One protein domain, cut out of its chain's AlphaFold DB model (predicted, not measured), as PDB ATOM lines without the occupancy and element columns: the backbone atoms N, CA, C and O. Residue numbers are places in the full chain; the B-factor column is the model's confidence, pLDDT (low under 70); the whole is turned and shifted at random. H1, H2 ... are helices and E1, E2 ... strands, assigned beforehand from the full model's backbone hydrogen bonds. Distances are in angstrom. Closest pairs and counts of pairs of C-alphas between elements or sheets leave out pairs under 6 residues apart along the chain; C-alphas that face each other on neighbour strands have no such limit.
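Overview. This is residues 717 to 910 of the 1138 residues of the protein "Chromo domain-containing protein" of Fomitopsis rosea (UniProt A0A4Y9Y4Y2). One sheet of six strands is curled like part of a barrel and folds back on itself, so that E1, E2 and E3 face E6 and E5, with E4 as the hinge. H3 lies over E6 and E5, H1 crosses E2 and E3 on the opposite face, and H6 lies far from the middle. The printed part has 194 residues, with six named helices and six named strands in the order H1 H2 E1 E2 E3 E4 H3 H4 E5 H5 H6 E6. The sheet's order is E1 E2 E3 E4 E6 E5, all antiparallel, and the class is mixed, helices and strands. The whole is compact, with a radius of gyration of the C-alphas of 18.3 A and spans of 51 by 51 by 36 A.

Arrangement. E1, residues 746 to 750, E2, 759 to 769, E3, 779 to 786, and E4, 792 to 805, form a meander, each strand the antiparallel neighbour of the one before, in three hairpins. N 748 and O 761 of E1 and E2 are 2.9 A apart, N 782 and O 765 of E3 and E2 2.8 A, and N 781 and O 799 of E3 and E4 2.8 A, within hydrogen-bond range. E2 and E4 each bend by 80 degrees, at residues 765 and 795. E6, residues 898 to 905, is the antiparallel neighbour of E4, with N 800 and O 903 within hydrogen-bond range at 2.8 A, and of E5, residues 858 to 863, with N 904 and O 860 within that range at 2.7 A. H3, residues 811 to 825, is on the sheet at a height of 11.9 A; its closest C-alphas to E5 are those of Leu 812 and Gly 861, 6.7 A. H4, residues 838 to 850, only grazes the sheet. E4, H3 H4 and E5 make a split strand-helix-strand unit, two strands running the same way with E6 between them, and its crossover is right-handed. On the opposite face from H3, H1, residues 724 to 732, runs across the strands at 9.6 A. H2, residues 739 to 744, is at the sheet's level, C-alphas 744 and 764 being 5.0 A apart. H5, residues 864 to 871, is over none of the strands; H6, residues 885 to 888, is not on the sheet. In H1, H2, H4 and H5 every O i to N i+4 pair is within hydrogen-bond range, in H3 9 of 11; H6 is too short for one.

Along the chain. H1 begins at C-alpha 724, (-8.936, 110.471, 8.891). E4 spans 34.1 A, E2 23.4 A, H3 22.6 A and E6 21.9 A, ending at C-alpha 905, (-35.449, 110.725, 0.310).

Size, cuts and confidence. The C-alphas farthest apart, of Lys 732 and His 890, are 53.1 A apart. The printed part has no cut. The links H3 to H4 and H5 to H6 are long. Mean pLDDT of the printed part is 81.2; 35 residues are under 70, among them 827 to 841.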
ATOM      1  N   ARG A 717     -17.377 107.730  -5.974       90.88
ATOM      2  CA  ARG A 717     -15.965 107.545  -5.591       90.88
ATOM      3  C   ARG A 717     -15.851 106.764  -4.291       90.88
ATOM      4  O   ARG A 717     -16.456 107.133  -3.287       90.88
ATOM      5  N   PHE A 718     -15.019 105.723  -4.239       87.69
ATOM      6  CA  PHE A 718     -14.844 104.980  -2.988       87.69
ATOM      7  C   PHE A 718     -14.270 105.837  -1.862       87.69
ATOM      8  O   PHE A 718     -13.179 106.398  -1.956       87.69
ATOM      9  N   ALA A 719     -14.998 105.842  -0.751       84.06
ATOM     10  CA  ALA A 719     -14.548 106.351   0.525       84.06
ATOM     11  C   ALA A 719     -13.980 105.175   1.328       84.06
ATOM     12  O   ALA A 719     -14.634 104.140   1.483       84.06
ATOM     13  N   SER A 720     -12.761 105.319   1.847       75.44
ATOM     14  CA  SER A 720     -12.240 104.396   2.854       75.44
ATOM     15  C   SER A 720     -12.532 104.976   4.229       75.44
ATOM     16  O   SER A 720     -11.958 105.998   4.608       75.44
ATOM     17  N   ALA A 721     -13.382 104.299   4.998       65.44
ATOM     18  CA  ALA A 721     -13.682 104.652   6.385       65.44
ATOM     19  C   ALA A 721     -12.481 104.531   7.336       65.44
ATOM     20  O   ALA A 721     -12.606 104.859   8.505       65.44
ATOM     21  N   ASN A 722     -11.310 104.093   6.860       70.12
ATOM     22  CA  ASN A 722     -10.065 104.153   7.625       70.12
ATOM     23  C   ASN A 722      -9.284 105.464   7.382       70.12
ATOM     24  O   ASN A 722      -8.314 105.728   8.087       70.12
ATOM     25  N   THR A 723      -9.691 106.308   6.425       83.56
ATOM     26  CA  THR A 723      -9.095 107.646   6.246       83.56
ATOM     27  C   THR A 723      -9.481 108.575   7.405       83.56
ATOM     28  O   THR A 723     -10.586 108.439   7.940       83.56
ATOM     29  N   PRO A 724      -8.616 109.525   7.817       86.25
ATOM     30  CA  PRO A 724      -8.936 110.471   8.891       86.25
ATOM     31  C   PRO A 724     -10.166 111.337   8.595       86.25
ATOM     32  O   PRO A 724     -10.960 111.591   9.496       86.25
ATOM     33  N   GLU A 725     -10.337 111.740   7.333       88.94
ATOM     34  CA  GLU A 725     -11.455 112.539   6.820       88.94
ATOM     35  C   GLU A 725     -12.803 111.831   7.013       88.94
ATOM     36  O   GLU A 725     -13.641 112.302   7.779       88.94
ATOM     37  N   VAL A 726     -12.985 110.653   6.401       90.31
ATOM     38  CA  VAL A 726     -14.242 109.887   6.483       90.31
ATOM     39  C   VAL A 726     -14.547 109.507   7.935       90.31
ATOM     40  O   VAL A 726     -15.674 109.668   8.390       90.31
ATOM     41  N   ASN A 727     -13.536 109.086   8.705       88.94
ATOM     42  CA  ASN A 727     -13.688 108.811  10.138       88.94
ATOM     43  C   ASN A 727     -14.186 110.020  10.942       88.94
ATOM     44  O   ASN A 727     -14.968 109.858  11.877       88.94
ATOM     45  N   ARG A 728     -13.688 111.222  10.638       91.19
ATOM     46  CA  ARG A 728     -14.090 112.460  11.314       91.19
ATOM     47  C   ARG A 728     -15.539 112.809  10.982       91.19
ATOM     48  O   ARG A 728     -16.282 113.142  11.897       91.19
ATOM     49  N   ILE A 729     -15.933 112.676   9.716       93.00
ATOM     50  CA  ILE A 729     -17.295 112.946   9.237       93.00
ATOM     51  C   ILE A 729     -18.297 111.969   9.866       93.00
ATOM     52  O   ILE A 729     -19.271 112.412  10.467       93.00
ATOM     53  N   LEU A 730     -18.016 110.660   9.826       93.19
ATOM     54  CA  LEU A 730     -18.878 109.637  10.436       93.19
ATOM     55  C   LEU A 730     -19.032 109.845  11.952       93.19
ATOM     56  O   LEU A 730     -20.148 109.797  12.455       93.19
ATOM     57  N   ARG A 731     -17.946 110.166  12.675       90.44
ATOM     58  CA  ARG A 731     -18.024 110.490  14.114       90.44
ATOM     59  C   ARG A 731     -18.790 111.781  14.411       90.44
ATOM     60  O   ARG A 731     -19.484 111.836  15.417       90.44
ATOM     61  N   LYS A 732     -18.666 112.815  13.569       90.94
ATOM     62  CA  LYS A 732     -19.402 114.086  13.722       90.94
ATOM     63  C   LYS A 732     -20.917 113.896  13.540       90.94
ATOM     64  O   LYS A 732     -21.680 114.672  14.100       90.94
ATOM     65  N   ALA A 733     -21.329 112.860  12.805       90.12
ATOM     66  CA  ALA A 733     -22.723 112.482  12.571       90.12
ATOM     67  C   ALA A 733     -23.177 111.225  13.354       90.12
ATOM     68  O   ALA A 733     -24.134 110.572  12.950       90.12
ATOM     69  N   ASP A 734     -22.475 110.861  14.435       90.94
ATOM     70  CA  ASP A 734     -22.810 109.734  15.330       90.94
ATOM     71  C   ASP A 734     -23.005 108.363  14.629       90.94
ATOM     72  O   ASP A 734     -23.818 107.530  15.028       90.94
ATOM     73  N   VAL A 735     -22.247 108.104  13.555       92.38
ATOM     74  CA  VAL A 735     -22.298 106.836  12.805       92.38
ATOM     75  C   VAL A 735     -21.232 105.851  13.295       92.38
ATOM     76  O   VAL A 735     -20.028 106.102  13.191       92.38
ATOM     77  N   GLU A 736     -21.665 104.668  13.745       90.88
ATOM     78  CA  GLU A 736     -20.769 103.576  14.140       90.88
ATOM     79  C   GLU A 736     -20.014 102.963  12.938       90.88
ATOM     80  O   GLU A 736     -20.590 102.590  11.910       90.88
ATOM     81  N   VAL A 737     -18.692 102.795  13.075       89.62
ATOM     82  CA  VAL A 737     -17.812 102.265  12.015       89.62
ATOM     83  C   VAL A 737     -17.620 100.744  12.136       89.62
ATOM     84  O   VAL A 737     -16.561 100.238  12.535       89.62
ATOM     85  N   THR A 738     -18.652 100.003  11.732       89.25
ATOM     86  CA  THR A 738     -18.645  98.533  11.600       89.25
ATOM     87  C   THR A 738     -17.896  98.067  10.336       89.25
ATOM     88  O   THR A 738     -17.428  98.880   9.532       89.25
ATOM     89  N   SER A 739     -17.727  96.755  10.125       85.75
ATOM     90  CA  SER A 739     -17.177  96.241   8.858       85.75
ATOM     91  C   SER A 739     -18.114  96.474   7.672       85.75
ATOM     92  O   SER A 739     -17.640  96.894   6.617       85.75
ATOM     93  N   GLU A 740     -19.431  96.337   7.851       89.25
ATOM     94  CA  GLU A 740     -20.410  96.706   6.822       89.25
ATOM     95  C   GLU A 740     -20.370  98.209   6.525       89.25
ATOM     96  O   GLU A 740     -20.369  98.580   5.355       89.25
ATOM     97  N   THR A 741     -20.192  99.071   7.537       90.25
ATOM     98  CA  THR A 741     -19.976 100.518   7.331       90.25
ATOM     99  C   THR A 741     -18.756 100.763   6.436       90.25
ATOM    100  O   THR A 741     -18.820 101.532   5.477       90.25
ATOM    101  N   ARG A 742     -17.636 100.057   6.673       87.06
ATOM    102  CA  ARG A 742     -16.433 100.146   5.819       87.06
ATOM    103  C   ARG A 742     -16.718  99.693   4.384       87.06
ATOM    104  O   ARG A 742     -16.270 100.365   3.452       87.06
ATOM    105  N   LYS A 743     -17.461  98.594   4.195       88.75
ATOM    106  CA  LYS A 743     -17.869  98.065   2.877       88.75
ATOM    107  C   LYS A 743     -18.846  98.999   2.155       88.75
ATOM    108  O   LYS A 743     -18.746  99.126   0.938       88.75
ATOM    109  N   ALA A 744     -19.716  99.696   2.890       91.25
ATOM    110  CA  ALA A 744     -20.741 100.620   2.395       91.25
ATOM    111  C   ALA A 744     -20.268 102.080   2.227       91.25
ATOM    112  O   ALA A 744     -20.936 102.859   1.555       91.25
ATOM    113  N   CYS A 745     -19.078 102.461   2.699       93.12
ATOM    114  CA  CYS A 745     -18.559 103.816   2.479       93.12
ATOM    115  C   CYS A 745     -18.284 104.134   0.993       93.12
ATOM    116  O   CYS A 745     -17.439 103.488   0.364       93.12
ATOM    117  N   ARG A 746     -18.988 105.123   0.424       93.75
ATOM    118  CA  ARG A 746     -18.659 105.790  -0.858       93.75
ATOM    119  C   ARG A 746     -19.163 107.235  -0.871       93.75
ATOM    120  O   ARG A 746     -20.164 107.547  -0.237       93.75
ATOM    121  N   TRP A 747     -18.470 108.092  -1.605       93.88
ATOM    122  CA  TRP A 747     -18.968 109.406  -1.986       93.88
ATOM    123  C   TRP A 747     -19.882 109.248  -3.196       93.88
ATOM    124  O   TRP A 747     -19.528 108.523  -4.128       93.88
ATOM    125  N   VAL A 748     -21.021 109.928  -3.181       94.31
ATOM    126  CA  VAL A 748     -21.976 109.975  -4.291       94.31
ATOM    127  C   VAL A 748     -22.274 111.434  -4.591       94.31
ATOM    128  O   VAL A 748     -22.606 112.197  -3.684       94.31
ATOM    129  N   THR A 749     -22.152 111.820  -5.855       91.19
ATOM    130  CA  THR A 749     -22.569 113.134  -6.354       91.19
ATOM    131  C   THR A 749     -23.861 112.966  -7.146       91.19
ATOM    132  O   THR A 749     -24.038 111.966  -7.841       91.19
ATOM    133  N   ILE A 750     -24.784 113.914  -7.024       88.19
ATOM    134  CA  ILE A 750     -26.027 113.933  -7.799       88.19
ATOM    135  C   ILE A 750     -26.156 115.318  -8.416       88.19
ATOM    136  O   ILE A 750     -26.349 116.300  -7.699       88.19
ATOM    137  N   ASP A 751     -26.020 115.366  -9.739       79.75
ATOM    138  CA  ASP A 751     -26.121 116.575 -10.553       79.75
ATOM    139  C   ASP A 751     -27.427 116.544 -11.368       79.75
ATOM    140  O   ASP A 751     -27.487 115.884 -12.407       79.75
ATOM    141  N   PRO A 752     -28.516 117.159 -10.875       64.06
ATOM    142  CA  PRO A 752     -29.779 117.236 -11.606       64.06
ATOM    143  C   PRO A 752     -29.656 118.138 -12.846       64.06
ATOM    144  O   PRO A 752     -29.296 119.307 -12.731       64.06
ATOM    145  N   ALA A 753     -30.082 117.654 -14.015       53.53
ATOM    146  CA  ALA A 753     -30.013 118.381 -15.292       53.53
ATOM    147  C   ALA A 753     -30.775 119.735 -15.360       53.53
ATOM    148  O   ALA A 753     -30.690 120.448 -16.357       53.53
ATOM    149  N   GLU A 754     -31.516 120.120 -14.315       51.19
ATOM    150  CA  GLU A 754     -32.353 121.327 -14.246       51.19
ATOM    151  C   GLU A 754     -31.680 122.472 -13.460       51.19
ATOM    152  O   GLU A 754     -32.158 122.841 -12.389       51.19
ATOM    153  N   ASN A 755     -30.582 123.048 -13.979       48.00
ATOM    154  CA  ASN A 755     -29.933 124.287 -13.479       48.00
ATOM    155  C   ASN A 755     -29.658 124.356 -11.954       48.00
ATOM    156  O   ASN A 755     -29.559 125.440 -11.374       48.00
ATOM    157  N   ARG A 756     -29.541 123.209 -11.285       60.06
ATOM    158  CA  ARG A 756     -29.410 123.082  -9.827       60.06
ATOM    159  C   ARG A 756     -27.984 122.665  -9.481       60.06
ATOM    160  O   ARG A 756     -27.338 121.946 -10.233       60.06
ATOM    161  N   ARG A 757     -27.478 123.101  -8.327       67.62
ATOM    162  CA  ARG A 757     -26.112 122.776  -7.901       67.62
ATOM    163  C   ARG A 757     -26.001 121.302  -7.497       67.62
ATOM    164  O   ARG A 757     -26.789 120.827  -6.679       67.62
ATOM    165  N   ALA A 758     -24.995 120.605  -8.024       80.69
ATOM    166  CA  ALA A 758     -24.722 119.214  -7.683       80.69
ATOM    167  C   ALA A 758     -24.522 119.018  -6.166       80.69
ATOM    168  O   ALA A 758     -23.656 119.658  -5.559       80.69
ATOM    169  N   LYS A 759     -25.290 118.103  -5.560       87.94
ATOM    170  CA  LYS A 759     -25.173 117.751  -4.134       87.94
ATOM    171  C   LYS A 759     -24.255 116.549  -3.931       87.94
ATOM    172  O   LYS A 759     -24.218 115.634  -4.757       87.94
ATOM    173  N   LYS A 760     -23.525 116.544  -2.812       92.50
ATOM    174  CA  LYS A 760     -22.591 115.476  -2.428       92.50
ATOM    175  C   LYS A 760     -23.078 114.761  -1.174       92.50
ATOM    176  O   LYS A 760     -23.555 115.384  -0.229       92.50
ATOM    177  N   TYR A 761     -22.889 113.449  -1.163       95.38
ATOM    178  CA  TYR A 761     -23.316 112.571  -0.085       95.38
ATOM    179  C   TYR A 761     -22.204 111.595   0.298       95.38
ATOM    180  O   TYR A 761     -21.504 111.067  -0.569       95.38
ATOM    181  N   LEU A 762     -22.077 111.298   1.593       96.62
ATOM    182  CA  LEU A 762     -21.296 110.161   2.084       96.62
ATOM    183  C   LEU A 762     -22.255 109.017   2.428       96.62
ATOM    184  O   LEU A 762     -22.889 109.028   3.481       96.62
ATOM    185  N   VAL A 763     -22.356 108.024   1.544       96.25
ATOM    186  CA  VAL A 763     -23.055 106.762   1.831       96.25
ATOM    187  C   VAL A 763     -22.269 105.989   2.880       96.25
ATOM    188  O   VAL A 763     -21.041 105.937   2.795       96.25
ATOM    189  N   TYR A 764     -22.962 105.366   3.835       94.62
ATOM    190  CA  TYR A 764     -22.325 104.628   4.928       94.62
ATOM    191  C   TYR A 764     -23.017 103.311   5.326       94.62
ATOM    192  O   TYR A 764     -22.413 102.535   6.059       94.62
ATOM    193  N   GLU A 765     -24.232 103.011   4.854       93.81
ATOM    194  CA  GLU A 765     -24.978 101.797   5.241       93.81
ATOM    195  C   GLU A 765     -25.866 101.295   4.090       93.81
ATOM    196  O   GLU A 765     -26.464 102.103   3.382       93.81
ATOM    197  N   LEU A 766     -25.982  99.973   3.912       93.19
ATOM    198  CA  LEU A 766     -26.900  99.337   2.956       93.19
ATOM    199  C   LEU A 766     -28.135  98.803   3.696       93.19
ATOM    200  O   LEU A 766     -28.010  97.890   4.508       93.19
ATOM    201  N   LEU A 767     -29.319  99.337   3.391       90.00
ATOM    202  CA  LEU A 767     -30.593  98.940   4.006       90.00
ATOM    203  C   LEU A 767     -31.310  97.821   3.249       90.00
ATOM    204  O   LEU A 767     -31.967  96.977   3.853       90.00
ATOM    205  N   PHE A 768     -31.222  97.833   1.921       88.38
ATOM    206  CA  PHE A 768     -31.886  96.859   1.058       88.38
ATOM    207  C   PHE A 768     -31.090  96.655  -0.226       88.38
ATOM    208  O   PHE A 768     -30.540  97.603  -0.785       88.38
ATOM    209  N   ILE A 769     -31.089  95.421  -0.728       86.94
ATOM    210  CA  ILE A 769     -30.575  95.081  -2.050       86.94
ATOM    211  C   ILE A 769     -31.414  93.975  -2.692       86.94
ATOM    212  O   ILE A 769     -31.786  92.998  -2.045       86.94
ATOM    213  N   ASN A 770     -31.664  94.098  -3.993       83.56
ATOM    214  CA  ASN A 770     -32.162  93.015  -4.832       83.56
ATOM    215  C   ASN A 770     -30.967  92.288  -5.499       83.56
ATOM    216  O   ASN A 770     -30.408  92.811  -6.462       83.56
ATOM    217  N   PRO A 771     -30.577  91.074  -5.053       79.81
ATOM    218  CA  PRO A 771     -29.353  90.388  -5.479       79.81
ATOM    219  C   PRO A 771     -29.498  89.638  -6.822       79.81
ATOM    220  O   PRO A 771     -28.763  88.677  -7.077       79.81
ATOM    221  N   ARG A 772     -30.449  90.041  -7.675       81.12
ATOM    222  CA  ARG A 772     -30.662  89.497  -9.027       81.12
ATOM    223  C   ARG A 772     -29.921  90.322 -10.068       81.12
ATOM    224  O   ARG A 772     -30.121  91.535 -10.130       81.12
ATOM    225  N   LEU A 773     -29.152  89.657 -10.926       85.69
ATOM    226  CA  LEU A 773     -28.305  90.307 -11.926       85.69
ATOM    227  C   LEU A 773     -29.151  91.042 -12.975       85.69
ATOM    228  O   LEU A 773     -29.052  92.261 -13.112       85.69
ATOM    229  N   PHE A 774     -30.045  90.317 -13.650       85.44
ATOM    230  CA  PHE A 774     -30.838  90.844 -14.765       85.44
ATOM    231  C   PHE A 774     -32.199  91.349 -14.270       85.44
ATOM    232  O   PHE A 774     -33.242  90.709 -14.462       85.44
ATOM    233  N   SER A 775     -32.190  92.465 -13.535       80.44
ATOM    234  CA  SER A 775     -33.358  92.978 -12.806       80.44
ATOM    235  C   SER A 775     -33.363  94.513 -12.679       80.44
ATOM    236  O   SER A 775     -32.601  95.189 -13.357       80.44
ATOM    237  N   ARG A 776     -34.227  95.089 -11.819       78.81
ATOM    238  CA  ARG A 776     -34.104  96.506 -11.406       78.81
ATOM    239  C   ARG A 776     -32.842  96.764 -10.559       78.81
ATOM    240  O   ARG A 776     -32.527  97.922 -10.335       78.81
ATOM    241  N   ALA A 777     -32.204  95.710 -10.035       86.19
ATOM    242  CA  ALA A 777     -31.030  95.738  -9.154       86.19
ATOM    243  C   ALA A 777     -31.106  96.775  -8.016       86.19
ATOM    244  O   ALA A 777     -30.101  97.338  -7.606       86.19
ATOM    245  N   THR A 778     -32.323  97.015  -7.516       88.12
ATOM    246  CA  THR A 778     -32.621  98.081  -6.562       88.12
ATOM    247  C   THR A 778     -31.778  97.966  -5.298       88.12
ATOM    248  O   THR A 778     -31.826  96.933  -4.623       88.12
ATOM    249  N   THR A 779     -31.068  99.039  -4.970       92.44
ATOM    250  CA  THR A 779     -30.330  99.242  -3.719       92.44
ATOM    251  C   THR A 779     -30.934 100.424  -2.969       92.44
ATOM    252  O   THR A 779     -31.408 101.385  -3.575       92.44
ATOM    253  N   ILE A 780     -30.947 100.339  -1.640       92.56
ATOM    254  CA  ILE A 780     -31.369 101.419  -0.744       92.56
ATOM    255  C   ILE A 780     -30.247 101.621   0.269       92.56
ATOM    256  O   ILE A 780     -29.943 100.712   1.042       92.56
ATOM    257  N   TRP A 781     -29.642 102.801   0.273       95.12
ATOM    258  CA  TRP A 781     -28.506 103.150   1.121       95.12
ATOM    259  C   TRP A 781     -28.876 104.256   2.115       95.12
ATOM    260  O   TRP A 781     -29.640 105.145   1.746       95.12
ATOM    261  N   LYS A 782     -28.292 104.281   3.323       95.75
ATOM    262  CA  LYS A 782     -28.233 105.519   4.124       95.75
ATOM    263  C   LYS A 782     -27.000 106.335   3.750       95.75
ATOM    264  O   LYS A 782     -25.912 105.777   3.562       95.75
ATOM    265  N   ALA A 783     -27.161 107.652   3.705       96.50
ATOM    266  CA  ALA A 783     -26.085 108.601   3.466       96.50
ATOM    267  C   ALA A 783     -26.209 109.856   4.339       96.50
ATOM    268  O   ALA A 783     -27.282 110.170   4.850       96.50
ATOM    269  N   LEU A 784     -25.096 110.570   4.492       95.62
ATOM    270  CA  LEU A 784     -25.025 111.909   5.074       95.62
ATOM    271  C   LEU A 784     -25.002 112.943   3.950       95.62
ATOM    272  O   LEU A 784     -24.220 112.782   3.010       95.62
ATOM    273  N   GLU A 785     -25.810 113.996   4.054       93.69
ATOM    274  CA  GLU A 785     -25.719 115.161   3.169       93.69
ATOM    275  C   GLU A 785     -24.555 116.069   3.585       93.69
ATOM    276  O   GLU A 785     -24.384 116.377   4.773       93.69
ATOM    277  N   LEU A 786     -23.759 116.483   2.599       92.62
ATOM    278  CA  LEU A 786     -22.566 117.302   2.781       92.62
ATOM    279  C   LEU A 786     -22.790 118.708   2.222       92.62
ATOM    280  O   LEU A 786     -23.446 118.868   1.190       92.62
ATOM    281  N   ASP A 787     -22.209 119.704   2.880       89.69
ATOM    282  CA  ASP A 787     -22.170 121.080   2.387       89.69
ATOM    283  C   ASP A 787     -21.058 121.305   1.339       89.69
ATOM    284  O   ASP A 787     -20.420 120.373   0.833       89.69
ATOM    285  N   GLU A 788     -20.861 122.568   0.959       84.69
ATOM    286  CA  GLU A 788     -19.906 122.981  -0.071       84.69
ATOM    287  C   GLU A 788     -18.445 122.733   0.328       84.69
ATOM    288  O   GLU A 788     -17.630 122.395  -0.538       84.69
ATOM    289  N   ASP A 789     -18.145 122.832   1.627       85.19
ATOM    290  CA  ASP A 789     -16.830 122.575   2.221       85.19
ATOM    291  C   ASP A 789     -16.570 121.066   2.426       85.19
ATOM    292  O   ASP A 789     -15.447 120.650   2.724       85.19
ATOM    293  N   GLY A 790     -17.591 120.224   2.223       84.12
ATOM    294  CA  GLY A 790     -17.532 118.774   2.409       84.12
ATOM    295  C   GLY A 790     -17.773 118.324   3.853       84.12
ATOM    296  O   GLY A 790     -17.511 117.164   4.189       84.12
ATOM    297  N   GLU A 791     -18.274 119.208   4.715       89.25
ATOM    298  CA  GLU A 791     -18.680 118.875   6.076       89.25
ATOM    299  C   GLU A 791     -20.084 118.248   6.099       89.25
ATOM    300  O   GLU A 791     -20.938 118.581   5.277       89.25
ATOM    301  N   PRO A 792     -20.381 117.341   7.050       91.44
ATOM    302  CA  PRO A 792     -21.730 116.825   7.214       91.44
ATOM    303  C   PRO A 792     -22.633 117.915   7.792       91.44
ATOM    304  O   PRO A 792     -22.336 118.480   8.851       91.44
ATOM    305  N   THR A 793     -23.765 118.124   7.126       89.56
ATOM    306  CA  THR A 793     -24.847 119.043   7.530       89.56
ATOM    307  C   THR A 793     -25.594 118.585   8.789       89.56
ATOM    308  O   THR A 793     -26.297 119.370   9.417       89.56
ATOM    309  N   GLY A 794     -25.463 117.304   9.153       85.69
ATOM    310  CA  GLY A 794     -26.287 116.627  10.161       85.69
ATOM    311  C   GLY A 794     -27.533 115.944   9.578       85.69
ATOM    312  O   GLY A 794     -28.174 115.157  10.270       85.69
ATOM    313  N   THR A 795     -27.856 116.177   8.302       88.94
ATOM    314  CA  THR A 795     -28.997 115.541   7.633       88.94
ATOM    315  C   THR A 795     -28.635 114.138   7.150       88.94
ATOM    316  O   THR A 795     -27.751 113.954   6.309       88.94
ATOM    317  N   HIS A 796     -29.359 113.138   7.656       92.94
ATOM    318  CA  HIS A 796     -29.331 111.773   7.136       92.94
ATOM    319  C   HIS A 796     -30.400 111.614   6.052       92.94
ATOM    320  O   HIS A 796     -31.539 112.049   6.220       92.94
ATOM    321  N   VAL A 797     -30.044 110.946   4.958       93.81
ATOM    322  CA  VAL A 797     -30.939 110.662   3.831       93.81
ATOM    323  C   VAL A 797     -30.872 109.193   3.433       93.81
ATOM    324  O   VAL A 797     -29.923 108.474   3.758       93.81
ATOM    325  N   VAL A 798     -31.873 108.753   2.679       94.44
ATOM    326  CA  VAL A 798     -31.866 107.486   1.950       94.44
ATOM    327  C   VAL A 798     -31.611 107.750   0.469       94.44
ATOM    328  O   VAL A 798     -32.320 108.546  -0.141       94.44
ATOM    329  N   ILE A 799     -30.640 107.047  -0.117       94.44
ATOM    330  CA  ILE A 799     -30.398 107.018  -1.564       94.44
ATOM    331  C   ILE A 799     -30.902 105.681  -2.112       94.44
ATOM    332  O   ILE A 799     -30.354 104.625  -1.795       94.44
ATOM    333  N   LYS A 800     -31.945 105.731  -2.940       93.69
ATOM    334  CA  LYS A 800     -32.428 104.625  -3.769       93.69
ATOM    335  C   LYS A 800     -31.738 104.682  -5.131       93.69
ATOM    336  O   LYS A 800     -31.746 105.724  -5.785       93.69
ATOM    337  N   GLU A 801     -31.217 103.551  -5.588       92.38
ATOM    338  CA  GLU A 801     -30.761 103.366  -6.971       92.38
ATOM    339  C   GLU A 801     -31.603 102.267  -7.630       92.38
ATOM    340  O   GLU A 801     -31.986 101.289  -6.978       92.38
ATOM    341  N   SER A 802     -31.945 102.414  -8.911       91.44
ATOM    342  CA  SER A 802     -32.666 101.377  -9.661       91.44
ATOM    343  C   SER A 802     -32.407 101.450 -11.166       91.44
ATOM    344  O   SER A 802     -32.133 102.504 -11.723       91.44
ATOM    345  N   TRP A 803     -32.527 100.312 -11.847       90.12
ATOM    346  CA  TRP A 803     -32.377 100.204 -13.300       90.12
ATOM    347  C   TRP A 803     -33.755 100.072 -13.970       90.12
ATOM    348  O   TRP A 803     -34.281  98.962 -14.178       90.12
ATOM    349  N   ARG A 804     -34.362 101.233 -14.257       87.31
ATOM    350  CA  ARG A 804     -35.695 101.433 -14.856       87.31
ATOM    351  C   ARG A 804     -35.714 100.950 -16.302       87.31
ATOM    352  O   ARG A 804     -34.878 101.370 -17.077       87.31
ATOM    353  N   GLN A 805     -36.695 100.133 -16.698       82.06
ATOM    354  CA  GLN A 805     -36.905  99.800 -18.120       82.06
ATOM    355  C   GLN A 805     -37.363 101.042 -18.897       82.06
ATOM    356  O   GLN A 805     -38.301 101.697 -18.440       82.06
ATOM    357  N   LEU A 806     -36.781 101.319 -20.068       80.50
ATOM    358  CA  LEU A 806     -37.060 102.550 -20.832       80.50
ATOM    359  C   LEU A 806     -38.545 102.718 -21.203       80.50
ATOM    360  O   LEU A 806     -39.053 103.832 -21.207       80.50
ATOM    361  N   ALA A 807     -39.271 101.617 -21.425       75.62
ATOM    362  CA  ALA A 807     -40.713 101.586 -21.704       75.62
ATOM    363  C   ALA A 807     -41.630 101.979 -20.513       75.62
ATOM    364  O   ALA A 807     -42.810 101.618 -20.492       75.62
ATOM    365  N   ARG A 808     -41.109 102.668 -19.491       74.75
ATOM    366  CA  ARG A 808     -41.859 103.200 -18.338       74.75
ATOM    367  C   ARG A 808     -41.483 104.651 -18.077       74.75
ATOM    368  O   ARG A 808     -40.304 104.979 -18.165       74.75
ATOM    369  N   ASP A 809     -42.441 105.457 -17.623       77.50
ATOM    370  CA  ASP A 809     -42.166 106.760 -17.004       77.50
ATOM    371  C   ASP A 809     -41.092 106.631 -15.903       77.50
ATOM    372  O   ASP A 809     -41.064 105.655 -15.146       77.50
ATOM    373  N   ALA A 810     -40.222 107.636 -15.790       81.31
ATOM    374  CA  ALA A 810     -39.298 107.766 -14.669       81.31
ATOM    375  C   ALA A 810     -40.053 107.996 -13.349       81.31
ATOM    376  O   ALA A 810     -40.978 108.808 -13.295       81.31
ATOM    377  N   GLU A 811     -39.631 107.352 -12.253       85.50
ATOM    378  CA  GLU A 811     -40.225 107.591 -10.925       85.50
ATOM    379  C   GLU A 811     -40.164 109.084 -10.540       85.50
ATOM    380  O   GLU A 811     -41.130 109.633 -10.005       85.50
ATOM    381  N   LEU A 812     -39.078 109.772 -10.908       83.31
ATOM    382  CA  LEU A 812     -38.910 111.215 -10.723       83.31
ATOM    383  C   LEU A 812     -40.070 112.030 -11.328       83.31
ATOM    384  O   LEU A 812     -40.516 113.011 -10.733       83.31
ATOM    385  N   LEU A 813     -40.613 111.604 -12.474       82.38
ATOM    386  CA  LEU A 813     -41.735 112.271 -13.135       82.38
ATOM    387  C   LEU A 813     -43.041 112.125 -12.337       82.38
ATOM    388  O   LEU A 813     -43.864 113.042 -12.325       82.38
ATOM    389  N   HIS A 814     -43.239 111.006 -11.634       86.25
ATOM    390  CA  HIS A 814     -44.371 110.840 -10.718       86.25
ATOM    391  C   HIS A 814     -44.245 111.755  -9.493       86.25
ATOM    392  O   HIS A 814     -45.218 112.426  -9.147       86.25
ATOM    393  N   TRP A 815     -43.052 111.872  -8.902       85.62
ATOM    394  CA  TRP A 815     -42.802 112.801  -7.794       85.62
ATOM    395  C   TRP A 815     -42.975 114.271  -8.201       85.62
ATOM    396  O   TRP A 815     -43.654 115.015  -7.490       85.62
ATOM    397  N   LYS A 816     -42.473 114.683  -9.375       82.88
ATOM    398  CA  LYS A 816     -42.700 116.031  -9.936       82.88
ATOM    399  C   LYS A 816     -44.193 116.354 -10.086       82.88
ATOM    400  O   LYS A 816     -44.629 117.423  -9.666       82.88
ATOM    401  N   ARG A 817     -44.997 115.414 -10.604       83.19
ATOM    402  CA  ARG A 817     -46.465 115.565 -10.742       83.19
ATOM    403  C   ARG A 817     -47.170 115.728  -9.386       83.19
ATOM    404  O   ARG A 817     -48.037 116.586  -9.258       83.19
ATOM    405  N   ILE A 818     -46.784 114.943  -8.376       85.69
ATOM    406  CA  ILE A 818     -47.345 115.041  -7.016       85.69
ATOM    407  C   ILE A 818     -47.004 116.395  -6.385       85.69
ATOM    408  O   ILE A 818     -47.895 117.076  -5.882       85.69
ATOM    409  N   ARG A 819     -45.744 116.833  -6.472       83.06
ATOM    410  CA  ARG A 819     -45.309 118.146  -5.971       83.06
ATOM    411  C   ARG A 819     -46.063 119.296  -6.640       83.06
ATOM    412  O   ARG A 819     -46.597 120.139  -5.932       83.06
ATOM    413  N   ALA A 820     -46.193 119.285  -7.969       81.56
ATOM    414  CA  ALA A 820     -46.930 120.310  -8.716       81.56
ATOM    415  C   ALA A 820     -48.423 120.386  -8.336       81.56
ATOM    416  O   ALA A 820     -49.013 121.461  -8.364       81.56
ATOM    417  N   HIS A 821     -49.038 119.264  -7.945       83.50
ATOM    418  CA  HIS A 821     -50.411 119.249  -7.436       83.50
ATOM    419  C   HIS A 821     -50.526 119.818  -6.009       83.50
ATOM    420  O   HIS A 821     -51.511 120.479  -5.677       83.50
ATOM    421  N   VAL A 822     -49.523 119.572  -5.163       81.00
ATOM    422  CA  VAL A 822     -49.538 119.951  -3.742       81.00
ATOM    423  C   VAL A 822     -49.067 121.388  -3.506       81.00
ATOM    424  O   VAL A 822     -49.634 122.067  -2.657       81.00
ATOM    425  N   ALA A 823     -48.080 121.873  -4.260       79.12
ATOM    426  CA  ALA A 823     -47.452 123.182  -4.068       79.12
ATOM    427  C   ALA A 823     -48.437 124.370  -3.939       79.12
ATOM    428  O   ALA A 823     -48.295 125.115  -2.967       79.12
ATOM    429  N   PRO A 824     -49.478 124.520  -4.791       78.06
ATOM    430  CA  PRO A 824     -50.444 125.623  -4.678       78.06
ATOM    431  C   PRO A 824     -51.305 125.598  -3.404       78.06
ATOM    432  O   PRO A 824     -52.000 126.564  -3.112       78.06
ATOM    433  N   HIS A 825     -51.297 124.485  -2.665       73.94
ATOM    434  CA  HIS A 825     -52.014 124.318  -1.400       73.94
ATOM    435  C   HIS A 825     -51.111 124.533  -0.172       73.94
ATOM    436  O   HIS A 825     -51.610 124.501   0.951       73.94
ATOM    437  N   LEU A 826     -49.796 124.699  -0.372       70.06
ATOM    438  CA  LEU A 826     -48.792 124.833   0.692       70.06
ATOM    439  C   LEU A 826     -48.116 126.203   0.740       70.06
ATOM    440  O   LEU A 826     -47.774 126.668   1.823       70.06
ATOM    441  N   LEU A 827     -47.888 126.819  -0.420       68.62
ATOM    442  CA  LEU A 827     -47.206 128.106  -0.538       68.62
ATOM    443  C   LEU A 827     -48.216 129.213  -0.889       68.62
ATOM    444  O   LEU A 827     -49.190 128.931  -1.593       68.62
ATOM    445  N   PRO A 828     -48.017 130.464  -0.424       60.09
ATOM    446  CA  PRO A 828     -48.865 131.591  -0.804       60.09
ATOM    447  C   PRO A 828     -48.952 131.768  -2.326       60.09
ATOM    448  O   PRO A 828     -47.959 131.628  -3.039       60.09
ATOM    449  N   THR A 829     -50.143 132.112  -2.812       53.84
ATOM    450  CA  THR A 829     -50.507 132.169  -4.241       53.84
ATOM    451  C   THR A 829     -49.793 133.236  -5.070       53.84
ATOM    452  O   THR A 829     -49.969 133.265  -6.285       53.84
ATOM    453  N   ASP A 830     -48.997 134.095  -4.440       51.84
ATOM    454  CA  ASP A 830     -48.428 135.296  -5.061       51.84
ATOM    455  C   ASP A 830     -47.091 135.010  -5.785       51.84
ATOM    456  O   ASP A 830     -46.522 135.890  -6.427       51.84
ATOM    457  N   MET A 831     -46.600 133.765  -5.720       49.34
ATOM    458  CA  MET A 831     -45.448 133.262  -6.484       49.34
ATOM    459  C   MET A 831     -45.856 132.927  -7.936       49.34
ATOM    460  O   MET A 831     -45.925 131.759  -8.329       49.34
ATOM    461  N   GLU A 832     -46.158 133.946  -8.748       42.31
ATOM    462  CA  GLU A 832     -46.456 133.776 -10.178       42.31
ATOM    463  C   GLU A 832     -45.214 133.340 -10.981       42.31
ATOM    464  O   GLU A 832     -44.444 134.183 -11.421       42.31
ATOM    465  N   ASN A 833     -45.071 132.037 -11.260       47.34
ATOM    466  CA  ASN A 833     -44.270 131.435 -12.352       47.34
ATOM    467  C   ASN A 833     -42.781 131.835 -12.531       47.34
ATOM    468  O   ASN A 833     -42.129 131.289 -13.428       47.34
ATOM    469  N   GLU A 834     -42.209 132.721 -11.719       41.69
ATOM    470  CA  GLU A 834     -40.764 132.933 -11.672       41.69
ATOM    471  C   GLU A 834     -40.081 131.654 -11.168       41.69
ATOM    472  O   GLU A 834     -40.646 130.885 -10.387       41.69
ATOM    473  N   GLN A 835     -38.903 131.373 -11.730       52.56
ATOM    474  CA  GLN A 835     -38.245 130.063 -11.715       52.56
ATOM    475  C   GLN A 835     -38.304 129.375 -10.343       52.56
ATOM    476  O   GLN A 835     -37.856 129.940  -9.353       52.56
ATOM    477  N   TRP A 836     -38.807 128.130 -10.309       57.47
ATOM    478  CA  TRP A 836     -38.850 127.298  -9.100       57.47
ATOM    479  C   TRP A 836     -37.425 126.976  -8.630       57.47
ATOM    480  O   TRP A 836     -36.811 125.983  -9.043       57.47
ATOM    481  N   ASP A 837     -36.891 127.871  -7.809       59.94
ATOM    482  CA  ASP A 837     -35.501 127.901  -7.391       59.94
ATOM    483  C   ASP A 837     -35.243 127.021  -6.157       59.94
ATOM    484  O   ASP A 837     -36.084 126.229  -5.714       59.94
ATOM    485  N   GLN A 838     -34.027 127.117  -5.621       63.62
ATOM    486  CA  GLN A 838     -33.637 126.362  -4.437       63.62
ATOM    487  C   GLN A 838     -34.366 126.842  -3.167       63.62
ATOM    488  O   GLN A 838     -34.654 126.019  -2.302       63.62
ATOM    489  N   VAL A 839     -34.722 128.127  -3.065       66.75
ATOM    490  CA  VAL A 839     -35.401 128.694  -1.887       66.75
ATOM    491  C   VAL A 839     -36.860 128.231  -1.837       66.75
ATOM    492  O   VAL A 839     -37.338 127.804  -0.785       66.75
ATOM    493  N   ALA A 840     -37.554 128.230  -2.979       68.75
ATOM    494  CA  ALA A 840     -38.908 127.688  -3.104       68.75
ATOM    495  C   ALA A 840     -38.958 126.174  -2.822       68.75
ATOM    496  O   ALA A 840     -39.889 125.686  -2.179       68.75
ATOM    497  N   GLU A 841     -37.942 125.426  -3.263       69.94
ATOM    498  CA  GLU A 841     -37.779 123.999  -2.966       69.94
ATOM    499  C   GLU A 841     -37.539 123.743  -1.466       69.94
ATOM    500  O   GLU A 841     -38.185 122.866  -0.892       69.94
ATOM    501  N   GLU A 842     -36.661 124.510  -0.814       73.50
ATOM    502  CA  GLU A 842     -36.380 124.385   0.623       73.50
ATOM    503  C   GLU A 842     -37.615 124.726   1.471       73.50
ATOM    504  O   GLU A 842     -37.997 123.925   2.328       73.50
ATOM    505  N   ALA A 843     -38.321 125.820   1.160       74.88
ATOM    506  CA  ALA A 843     -39.576 126.188   1.820       74.88
ATOM    507  C   ALA A 843     -40.686 125.137   1.608       74.88
ATOM    508  O   ALA A 843     -41.387 124.764   2.551       74.88
ATOM    509  N   PHE A 844     -40.831 124.601   0.388       78.50
ATOM    510  CA  PHE A 844     -41.767 123.506   0.114       78.50
ATOM    511  C   PHE A 844     -41.439 122.263   0.952       78.50
ATOM    512  O   PHE A 844     -42.342 121.651   1.524       78.50
ATOM    513  N   MET A 845     -40.159 121.890   1.042       78.69
ATOM    514  CA  MET A 845     -39.724 120.723   1.808       78.69
ATOM    515  C   MET A 845     -39.871 120.931   3.319       78.69
ATOM    516  O   MET A 845     -40.227 119.980   4.013       78.69
ATOM    517  N   GLU A 846     -39.671 122.143   3.844       78.69
ATOM    518  CA  GLU A 846     -39.946 122.470   5.250       78.69
ATOM    519  C   GLU A 846     -41.428 122.240   5.590       78.69
ATOM    520  O   GLU A 846     -41.746 121.471   6.502       78.69
ATOM    521  N   VAL A 847     -42.345 122.801   4.793       76.88
ATOM    522  CA  VAL A 847     -43.797 122.628   4.982       76.88
ATOM    523  C   VAL A 847     -44.233 121.171   4.768       76.88
ATOM    524  O   VAL A 847     -45.061 120.649   5.521       76.88
ATOM    525  N   TRP A 848     -43.655 120.470   3.785       80.75
ATOM    526  CA  TRP A 848     -43.919 119.046   3.547       80.75
ATOM    527  C   TRP A 848     -43.473 118.165   4.721       80.75
ATOM    528  O   TRP A 848     -44.174 117.220   5.082       80.75
ATOM    529  N   ASN A 849     -42.326 118.465   5.333       76.00
ATOM    530  CA  ASN A 849     -41.823 117.724   6.489       76.00
ATOM    531  C   ASN A 849     -42.601 118.055   7.777       76.00
ATOM    532  O   ASN A 849     -42.716 117.194   8.652       76.00
ATOM    533  N   ALA A 850     -43.168 119.262   7.889       75.75
ATOM    534  CA  ALA A 850     -44.027 119.658   9.005       75.75
ATOM    535  C   ALA A 850     -45.396 118.943   8.995       75.75
ATOM    536  O   ALA A 850     -45.892 118.540  10.052       75.75
ATOM    537  N   GLU A 851     -46.009 118.739   7.821       78.00
ATOM    538  CA  GLU A 851     -47.309 118.065   7.691       78.00
ATOM    539  C   GLU A 851     -47.210 116.638   7.136       78.00
ATOM    540  O   GLU A 851     -46.990 116.415   5.950       78.00
ATOM    541  N   TRP A 852     -47.494 115.638   7.975       76.38
ATOM    542  CA  TRP A 852     -47.438 114.230   7.566       76.38
ATOM    543  C   TRP A 852     -48.455 113.859   6.465       76.38
ATOM    544  O   TRP A 852     -49.625 113.591   6.758       76.38
ATOM    545  N   ARG A 853     -47.992 113.763   5.209       78.25
ATOM    546  CA  ARG A 853     -48.818 113.474   4.016       78.25
ATOM    547  C   ARG A 853     -49.061 111.996   3.696       78.25
ATOM    548  O   ARG A 853     -49.879 111.701   2.832       78.25
ATOM    549  N   GLY A 854     -48.361 111.063   4.343       87.88
ATOM    550  CA  GLY A 854     -48.457 109.635   4.001       87.88
ATOM    551  C   GLY A 854     -47.675 109.210   2.750       87.88
ATOM    552  O   GLY A 854     -47.828 108.086   2.275       87.88
ATOM    553  N   LEU A 855     -46.812 110.081   2.230       90.25
ATOM    554  CA  LEU A 855     -45.850 109.809   1.160       90.25
ATOM    555  C   LEU A 855     -44.438 110.139   1.652       90.25
ATOM    556  O   LEU A 855     -44.275 111.025   2.491       90.25
ATOM    557  N   ALA A 856     -43.428 109.452   1.118       89.12
ATOM    558  CA  ALA A 856     -42.029 109.790   1.368       89.12
ATOM    559  C   ALA A 856     -41.704 111.232   0.928       89.12
ATOM    560  O   ALA A 856     -42.120 111.682  -0.140       89.12
ATOM    561  N   ALA A 857     -40.921 111.941   1.740       84.56
ATOM    562  CA  ALA A 857     -40.345 113.239   1.413       84.56
ATOM    563  C   ALA A 857     -39.124 113.049   0.501       84.56
ATOM    564  O   ALA A 857     -37.970 113.001   0.931       84.56
ATOM    565  N   PHE A 858     -39.407 112.898  -0.789       84.75
ATOM    566  CA  PHE A 858     -38.401 112.923  -1.839       84.75
ATOM    567  C   PHE A 858     -37.763 114.318  -1.939       84.75
ATOM    568  O   PHE A 858     -38.508 115.297  -1.967       84.75
ATOM    569  N   SER A 859     -36.432 114.428  -2.028       79.31
ATOM    570  CA  SER A 859     -35.716 115.719  -2.081       79.31
ATOM    571  C   SER A 859     -34.990 115.987  -3.405       79.31
ATOM    572  O   SER A 859     -35.061 117.103  -3.916       79.31
ATOM    573  N   LEU A 860     -34.310 114.993  -3.985       82.25
ATOM    574  CA  LEU A 860     -33.474 115.164  -5.181       82.25
ATOM    575  C   LEU A 860     -33.352 113.856  -5.972       82.25
ATOM    576  O   LEU A 860     -33.217 112.793  -5.380       82.25
ATOM    577  N   GLY A 861     -33.310 113.912  -7.305       85.38
ATOM    578  CA  GLY A 861     -32.928 112.754  -8.114       85.38
ATOM    579  C   GLY A 861     -32.599 113.081  -9.560       85.38
ATOM    580  O   GLY A 861     -32.830 114.200 -10.015       85.38
ATOM    581  N   ALA A 862     -32.080 112.073 -10.255       86.56
ATOM    582  CA  ALA A 862     -31.665 112.120 -11.651       86.56
ATOM    583  C   ALA A 862     -31.989 110.794 -12.363       86.56
ATOM    584  O   ALA A 862     -32.059 109.731 -11.730       86.56
ATOM    585  N   ASP A 863     -32.178 110.868 -13.680       87.69
ATOM    586  CA  ASP A 863     -32.296 109.716 -14.576       87.69
ATOM    587  C   ASP A 863     -31.013 109.657 -15.414       87.69
ATOM    588  O   ASP A 863     -30.931 110.184 -16.519       87.69
ATOM    589  N   LEU A 864     -29.965 109.071 -14.831       88.19
ATOM    590  CA  LEU A 864     -28.587 109.269 -15.279       88.19
ATOM    591  C   LEU A 864     -28.330 108.717 -16.689       88.19
ATOM    592  O   LEU A 864     -27.410 109.175 -17.356       88.19
ATOM    593  N   GLY A 865     -29.113 107.735 -17.148       87.12
ATOM    594  CA  GLY A 865     -29.006 107.187 -18.505       87.12
ATOM    595  C   GLY A 865     -29.807 107.965 -19.557       87.12
ATOM    596  O   GLY A 865     -29.474 107.891 -20.736       87.12
ATOM    597  N   GLU A 866     -30.824 108.732 -19.149       81.88
ATOM    598  CA  GLU A 866     -31.500 109.717 -20.008       81.88
ATOM    599  C   GLU A 866     -30.637 110.986 -20.111       81.88
ATOM    600  O   GLU A 866     -30.387 111.478 -21.208       81.88
ATOM    601  N   ASP A 867     -30.054 111.427 -18.992       76.62
ATOM    602  CA  ASP A 867     -29.063 112.508 -18.947       76.62
ATOM    603  C   ASP A 867     -27.786 112.173 -19.755       76.62
ATOM    604  O   ASP A 867     -27.192 113.059 -20.367       76.62
ATOM    605  N   GLU A 868     -27.352 110.904 -19.776       78.19
ATOM    606  CA  GLU A 868     -26.241 110.409 -20.609       78.19
ATOM    607  C   GLU A 868     -26.585 110.450 -22.105       78.19
ATOM    608  O   GLU A 868     -25.766 110.897 -22.904       78.19
ATOM    609  N   GLU A 869     -27.797 110.040 -22.499       75.62
ATOM    610  CA  GLU A 869     -28.264 110.122 -23.893       75.62
ATOM    611  C   GLU A 869     -28.358 111.574 -24.379       75.62
ATOM    612  O   GLU A 869     -27.938 111.875 -25.496       75.62
ATOM    613  N   LEU A 870     -28.844 112.485 -23.529       67.56
ATOM    614  CA  LEU A 870     -28.947 113.918 -23.825       67.56
ATOM    615  C   LEU A 870     -27.592 114.640 -23.907       67.56
ATOM    616  O   LEU A 870     -27.539 115.731 -24.469       67.56
ATOM    617  N   ARG A 871     -26.520 114.060 -23.348       65.12
ATOM    618  CA  ARG A 871     -25.145 114.603 -23.364       65.12
ATOM    619  C   ARG A 871     -24.199 113.852 -24.310       65.12
ATOM    620  O   ARG A 871     -23.025 114.213 -24.396       65.12
ATOM    621  N   ALA A 872     -24.668 112.811 -25.004       61.59
ATOM    622  CA  ALA A 872     -23.833 111.911 -25.811       61.59
ATOM    623  C   ALA A 872     -23.174 112.573 -27.045       61.59
ATOM    624  O   ALA A 872     -22.288 111.991 -27.672       61.59
ATOM    625  N   ASP A 873     -23.606 113.780 -27.410       58.59
ATOM    626  CA  ASP A 873     -22.996 114.639 -28.429       58.59
ATOM    627  C   ASP A 873     -21.777 115.431 -27.910       58.59
ATOM    628  O   ASP A 873     -20.934 115.852 -28.709       58.59
ATOM    629  N   VAL A 874     -21.657 115.594 -26.587       60.62
ATOM    630  CA  VAL A 874     -20.568 116.310 -25.898       60.62
ATOM    631  C   VAL A 874     -19.626 115.352 -25.155       60.62
ATOM    632  O   VAL A 874     -18.409 115.552 -25.178       60.62
ATOM    633  N   GLU A 875     -20.156 114.304 -24.519       67.19
ATOM    634  CA  GLU A 875     -19.408 113.373 -23.665       67.19
ATOM    635  C   GLU A 875     -19.537 111.911 -24.127       67.19
ATOM    636  O   GLU A 875     -20.558 111.482 -24.658       67.19
ATOM    637  N   ALA A 876     -18.487 111.111 -23.912       72.75
ATOM    638  CA  ALA A 876     -18.513 109.685 -24.237       72.75
ATOM    639  C   ALA A 876     -19.347 108.894 -23.202       72.75
ATOM    640  O   ALA A 876     -19.093 109.058 -22.004       72.75
ATOM    641  N   PRO A 877     -20.258 107.990 -23.624       78.94
ATOM    642  CA  PRO A 877     -21.046 107.173 -22.702       78.94
ATOM    643  C   PRO A 877     -20.183 106.324 -21.758       78.94
ATOM    644  O   PRO A 877     -19.188 105.719 -22.169       78.94
ATOM    645  N   VAL A 878     -20.602 106.242 -20.497       85.75
ATOM    646  CA  VAL A 878     -20.009 105.401 -19.441       85.75
ATOM    647  C   VAL A 878     -20.843 104.154 -19.142       85.75
ATOM    648  O   VAL A 878     -20.308 103.170 -18.623       85.75
ATOM    649  N   GLY A 879     -22.128 104.167 -19.509       88.62
ATOM    650  CA  GLY A 879     -23.067 103.055 -19.365       88.62
ATOM    651  C   GLY A 879     -24.146 103.261 -18.301       88.62
ATOM    652  O   GLY A 879     -24.621 102.273 -17.739       88.62
ATOM    653  N   HIS A 880     -24.542 104.504 -17.995       91.50
ATOM    654  CA  HIS A 880     -25.735 104.744 -17.165       91.50
ATOM    655  C   HIS A 880     -27.015 104.245 -17.848       91.50
ATOM    656  O   HIS A 880     -27.990 103.909 -17.169       91.50
ATOM    657  N   ARG A 881     -26.996 104.110 -19.174       89.94
ATOM    658  CA  ARG A 881     -27.922 103.277 -19.935       89.94
ATOM    659  C   ARG A 881     -27.291 101.916 -20.261       89.94
ATOM    660  O   ARG A 881     -26.145 101.827 -20.700       89.94
ATOM    661  N   THR A 882     -28.046 100.833 -20.071       88.50
ATOM    662  CA  THR A 882     -27.618  99.496 -20.521       88.50
ATOM    663  C   THR A 882     -27.613  99.409 -22.046       88.50
ATOM    664  O   THR A 882     -28.317 100.162 -22.721       88.50
ATOM    665  N   TRP A 883     -26.826  98.474 -22.584       79.25
ATOM    666  CA  TRP A 883     -26.629  98.350 -24.038       79.25
ATOM    667  C   TRP A 883     -26.669  96.902 -24.548       79.25
ATOM    668  O   TRP A 883     -26.251  96.607 -25.664       79.25
ATOM    669  N   THR A 884     -27.132  95.963 -23.719       82.25
ATOM    670  CA  THR A 884     -27.276  94.544 -24.092       82.25
ATOM    671  C   THR A 884     -28.704  94.196 -24.524       82.25
ATOM    672  O   THR A 884     -28.911  93.195 -25.210       82.25
ATOM    673  N   GLY A 885     -29.709  94.988 -24.141       72.19
ATOM    674  CA  GLY A 885     -31.118  94.755 -24.469       72.19
ATOM    675  C   GLY A 885     -31.439  94.942 -25.955       72.19
ATOM    676  O   GLY A 885     -32.280  94.220 -26.492       72.19
ATOM    677  N   VAL A 886     -30.736  95.845 -26.645       73.38
ATOM    678  CA  VAL A 886     -30.848  96.067 -28.093       73.38
ATOM    679  C   VAL A 886     -30.387  94.850 -28.897       73.38
ATOM    680  O   VAL A 886     -31.018  94.497 -29.891       73.38
ATOM    681  N   HIS A 887     -29.367  94.139 -28.413       77.44
ATOM    682  CA  HIS A 887     -28.861  92.912 -29.032       77.44
ATOM    683  C   HIS A 887     -29.688  91.665 -28.664       77.44
ATOM    684  O   HIS A 887     -29.660  90.675 -29.389       77.44
ATOM    685  N   GLN A 888     -30.482  91.713 -27.585       66.62
ATOM    686  CA  GLN A 888     -31.434  90.648 -27.230       66.62
ATOM    687  C   GLN A 888     -32.716  90.668 -28.080       66.62
ATOM    688  O   GLN A 888     -33.358  89.628 -28.235       66.62
ATOM    689  N   CYS A 889     -33.143  91.829 -28.599       59.81
ATOM    690  CA  CYS A 889     -34.438  91.943 -29.276       59.81
ATOM    691  C   CYS A 889     -34.518  93.062 -30.337       59.81
ATOM    692  O   CYS A 889     -34.534  94.261 -30.050       59.81
ATOM    693  N   HIS A 890     -34.691  92.658 -31.595       60.56
ATOM    694  CA  HIS A 890     -34.899  93.583 -32.708       60.56
ATOM    695  C   HIS A 890     -36.221  94.355 -32.536       60.56
ATOM    696  O   HIS A 890     -37.278  93.761 -32.323       60.56
ATOM    697  N   GLY A 891     -36.162  95.690 -32.592       54.88
ATOM    698  CA  GLY A 891     -37.330  96.584 -32.508       54.88
ATOM    699  C   GLY A 891     -38.010  96.708 -31.133       54.88
ATOM    700  O   GLY A 891     -38.837  97.599 -30.951       54.88
ATOM    701  N   ALA A 892     -37.659  95.878 -30.145       62.31
ATOM    702  CA  ALA A 892     -38.295  95.863 -28.820       62.31
ATOM    703  C   ALA A 892     -37.390  96.363 -27.673       62.31
ATOM    704  O   ALA A 892     -37.804  96.322 -26.514       62.31
ATOM    705  N   HIS A 893     -36.192  96.869 -27.991       70.44
ATOM    706  CA  HIS A 893     -35.129  97.221 -27.039       70.44
ATOM    707  C   HIS A 893     -35.591  98.067 -25.836       70.44
ATOM    708  O   HIS A 893     -35.154  97.810 -24.720       70.44
ATOM    709  N   GLN A 894     -36.540  98.994 -26.011       67.06
ATOM    710  CA  GLN A 894     -37.139  99.798 -24.931       67.06
ATOM    711  C   GLN A 894     -37.719  98.976 -23.756       67.06
ATOM    712  O   GLN A 894     -37.800  99.463 -22.628       67.06
ATOM    713  N   TRP A 895     -38.113  97.720 -23.986       69.12
ATOM    714  CA  TRP A 895     -38.626  96.818 -22.947       69.12
ATOM    715  C   TRP A 895     -37.524  96.065 -22.188       69.12
ATOM    716  O   TRP A 895     -37.801  95.485 -21.135       69.12
ATOM    717  N   PHE A 896     -36.295  96.055 -22.703       76.38
ATOM    718  CA  PHE A 896     -35.174  95.264 -22.189       76.38
ATOM    719  C   PHE A 896     -34.068  96.157 -21.635       76.38
ATOM    720  O   PHE A 896     -33.587  95.898 -20.531       76.38
ATOM    721  N   GLU A 897     -33.732  97.221 -22.366       85.00
ATOM    722  CA  GLU A 897     -32.794  98.245 -21.928       85.00
ATOM    723  C   GLU A 897     -33.316  99.026 -20.731       85.00
ATOM    724  O   GLU A 897     -34.527  99.139 -20.483       85.00
ATOM    725  N   ARG A 898     -32.360  99.555 -19.972       89.00
ATOM    726  CA  ARG A 898     -32.582 100.189 -18.688       89.00
ATOM    727  C   ARG A 898     -31.787 101.475 -18.560       89.00
ATOM    728  O   ARG A 898     -30.655 101.538 -19.023       89.00
ATOM    729  N   SER A 899     -32.369 102.436 -17.859       89.75
ATOM    730  CA  SER A 899     -31.694 103.642 -17.394       89.75
ATOM    731  C   SER A 899     -31.442 103.575 -15.887       89.75
ATOM    732  O   SER A 899     -32.276 103.049 -15.138       89.75
ATOM    733  N   HIS A 900     -30.288 104.071 -15.446       92.75
ATOM    734  CA  HIS A 900     -29.893 104.146 -14.044       92.75
ATOM    735  C   HIS A 900     -30.549 105.359 -13.357       92.75
ATOM    736  O   HIS A 900     -30.123 106.500 -13.513       92.75
ATOM    737  N   MET A 901     -31.576 105.098 -12.550       89.50
ATOM    738  CA  MET A 901     -32.210 106.069 -11.657       89.50
ATOM    739  C   MET A 901     -31.407 106.224 -10.367       89.50
ATOM    740  O   MET A 901     -31.087 105.216  -9.729       89.50
ATOM    741  N   ARG A 902     -31.222 107.464  -9.896       91.69
ATOM    742  CA  ARG A 902     -30.793 107.739  -8.516       91.69
ATOM    743  C   ARG A 902     -31.710 108.759  -7.844       91.69
ATOM    744  O   ARG A 902     -32.036 109.796  -8.414       91.69
ATOM    745  N   LEU A 903     -32.149 108.431  -6.632       89.94
ATOM    746  CA  LEU A 903     -33.298 109.033  -5.959       89.94
ATOM    747  C   LEU A 903     -32.989 109.234  -4.460       89.94
ATOM    748  O   LEU A 903     -32.668 108.271  -3.773       89.94
ATOM    749  N   VAL A 904     -33.106 110.458  -3.938       91.12
ATOM    750  CA  VAL A 904     -32.849 110.826  -2.531       91.12
ATOM    751  C   VAL A 904     -34.154 111.125  -1.786       91.12
ATOM    752  O   VAL A 904     -34.963 111.939  -2.226       91.12
ATOM    753  N   SER A 905     -34.339 110.496  -0.625       90.12
ATOM    754  CA  SER A 905     -35.449 110.725   0.310       90.12
ATOM    755  C   SER A 905     -34.914 111.168   1.671       90.12
ATOM    756  O   SER A 905     -34.015 110.525   2.214       90.12
ATOM    757  N   THR A 906     -35.488 112.216   2.261       88.31
ATOM    758  CA  THR A 906     -35.219 112.591   3.664       88.31
ATOM    759  C   THR A 906     -36.047 111.759   4.645       88.31
ATOM    760  O   THR A 906     -35.679 111.622   5.809       88.31
ATOM    761  N   THR A 907     -37.151 111.144   4.198       87.56
ATOM    762  CA  THR A 907     -37.899 110.195   5.032       87.56
ATOM    763  C   THR A 907     -37.170 108.856   5.078       87.56
ATOM    764  O   THR A 907     -37.091 108.147   4.071       87.56
ATOM    765  N   ILE A 908     -36.682 108.501   6.267       88.50
ATOM    766  CA  ILE A 908     -36.104 107.194   6.591       88.50
ATOM    767  C   ILE A 908     -37.112 106.450   7.470       88.50
ATOM    768  O   ILE A 908     -37.530 106.972   8.501       88.50
ATOM    769  N   GLY A 909     -37.513 105.243   7.071       87.81
ATOM    770  CA  GLY A 909     -38.493 104.439   7.805       87.81
ATOM    771  C   GLY A 909     -38.163 102.951   7.811       87.81
ATOM    772  O   GLY A 909     -37.297 102.490   7.066       87.81
ATOM    773  N   THR A 910     -38.878 102.200   8.643       88.06
ATOM    774  CA  THR A 910     -38.831 100.735   8.711       88.06
ATOM    775  C   THR A 910     -39.990 100.118   7.916       88.06
ATOM    776  O   THR A 910     -41.060 100.722   7.844       88.06
TER     777      THR A 910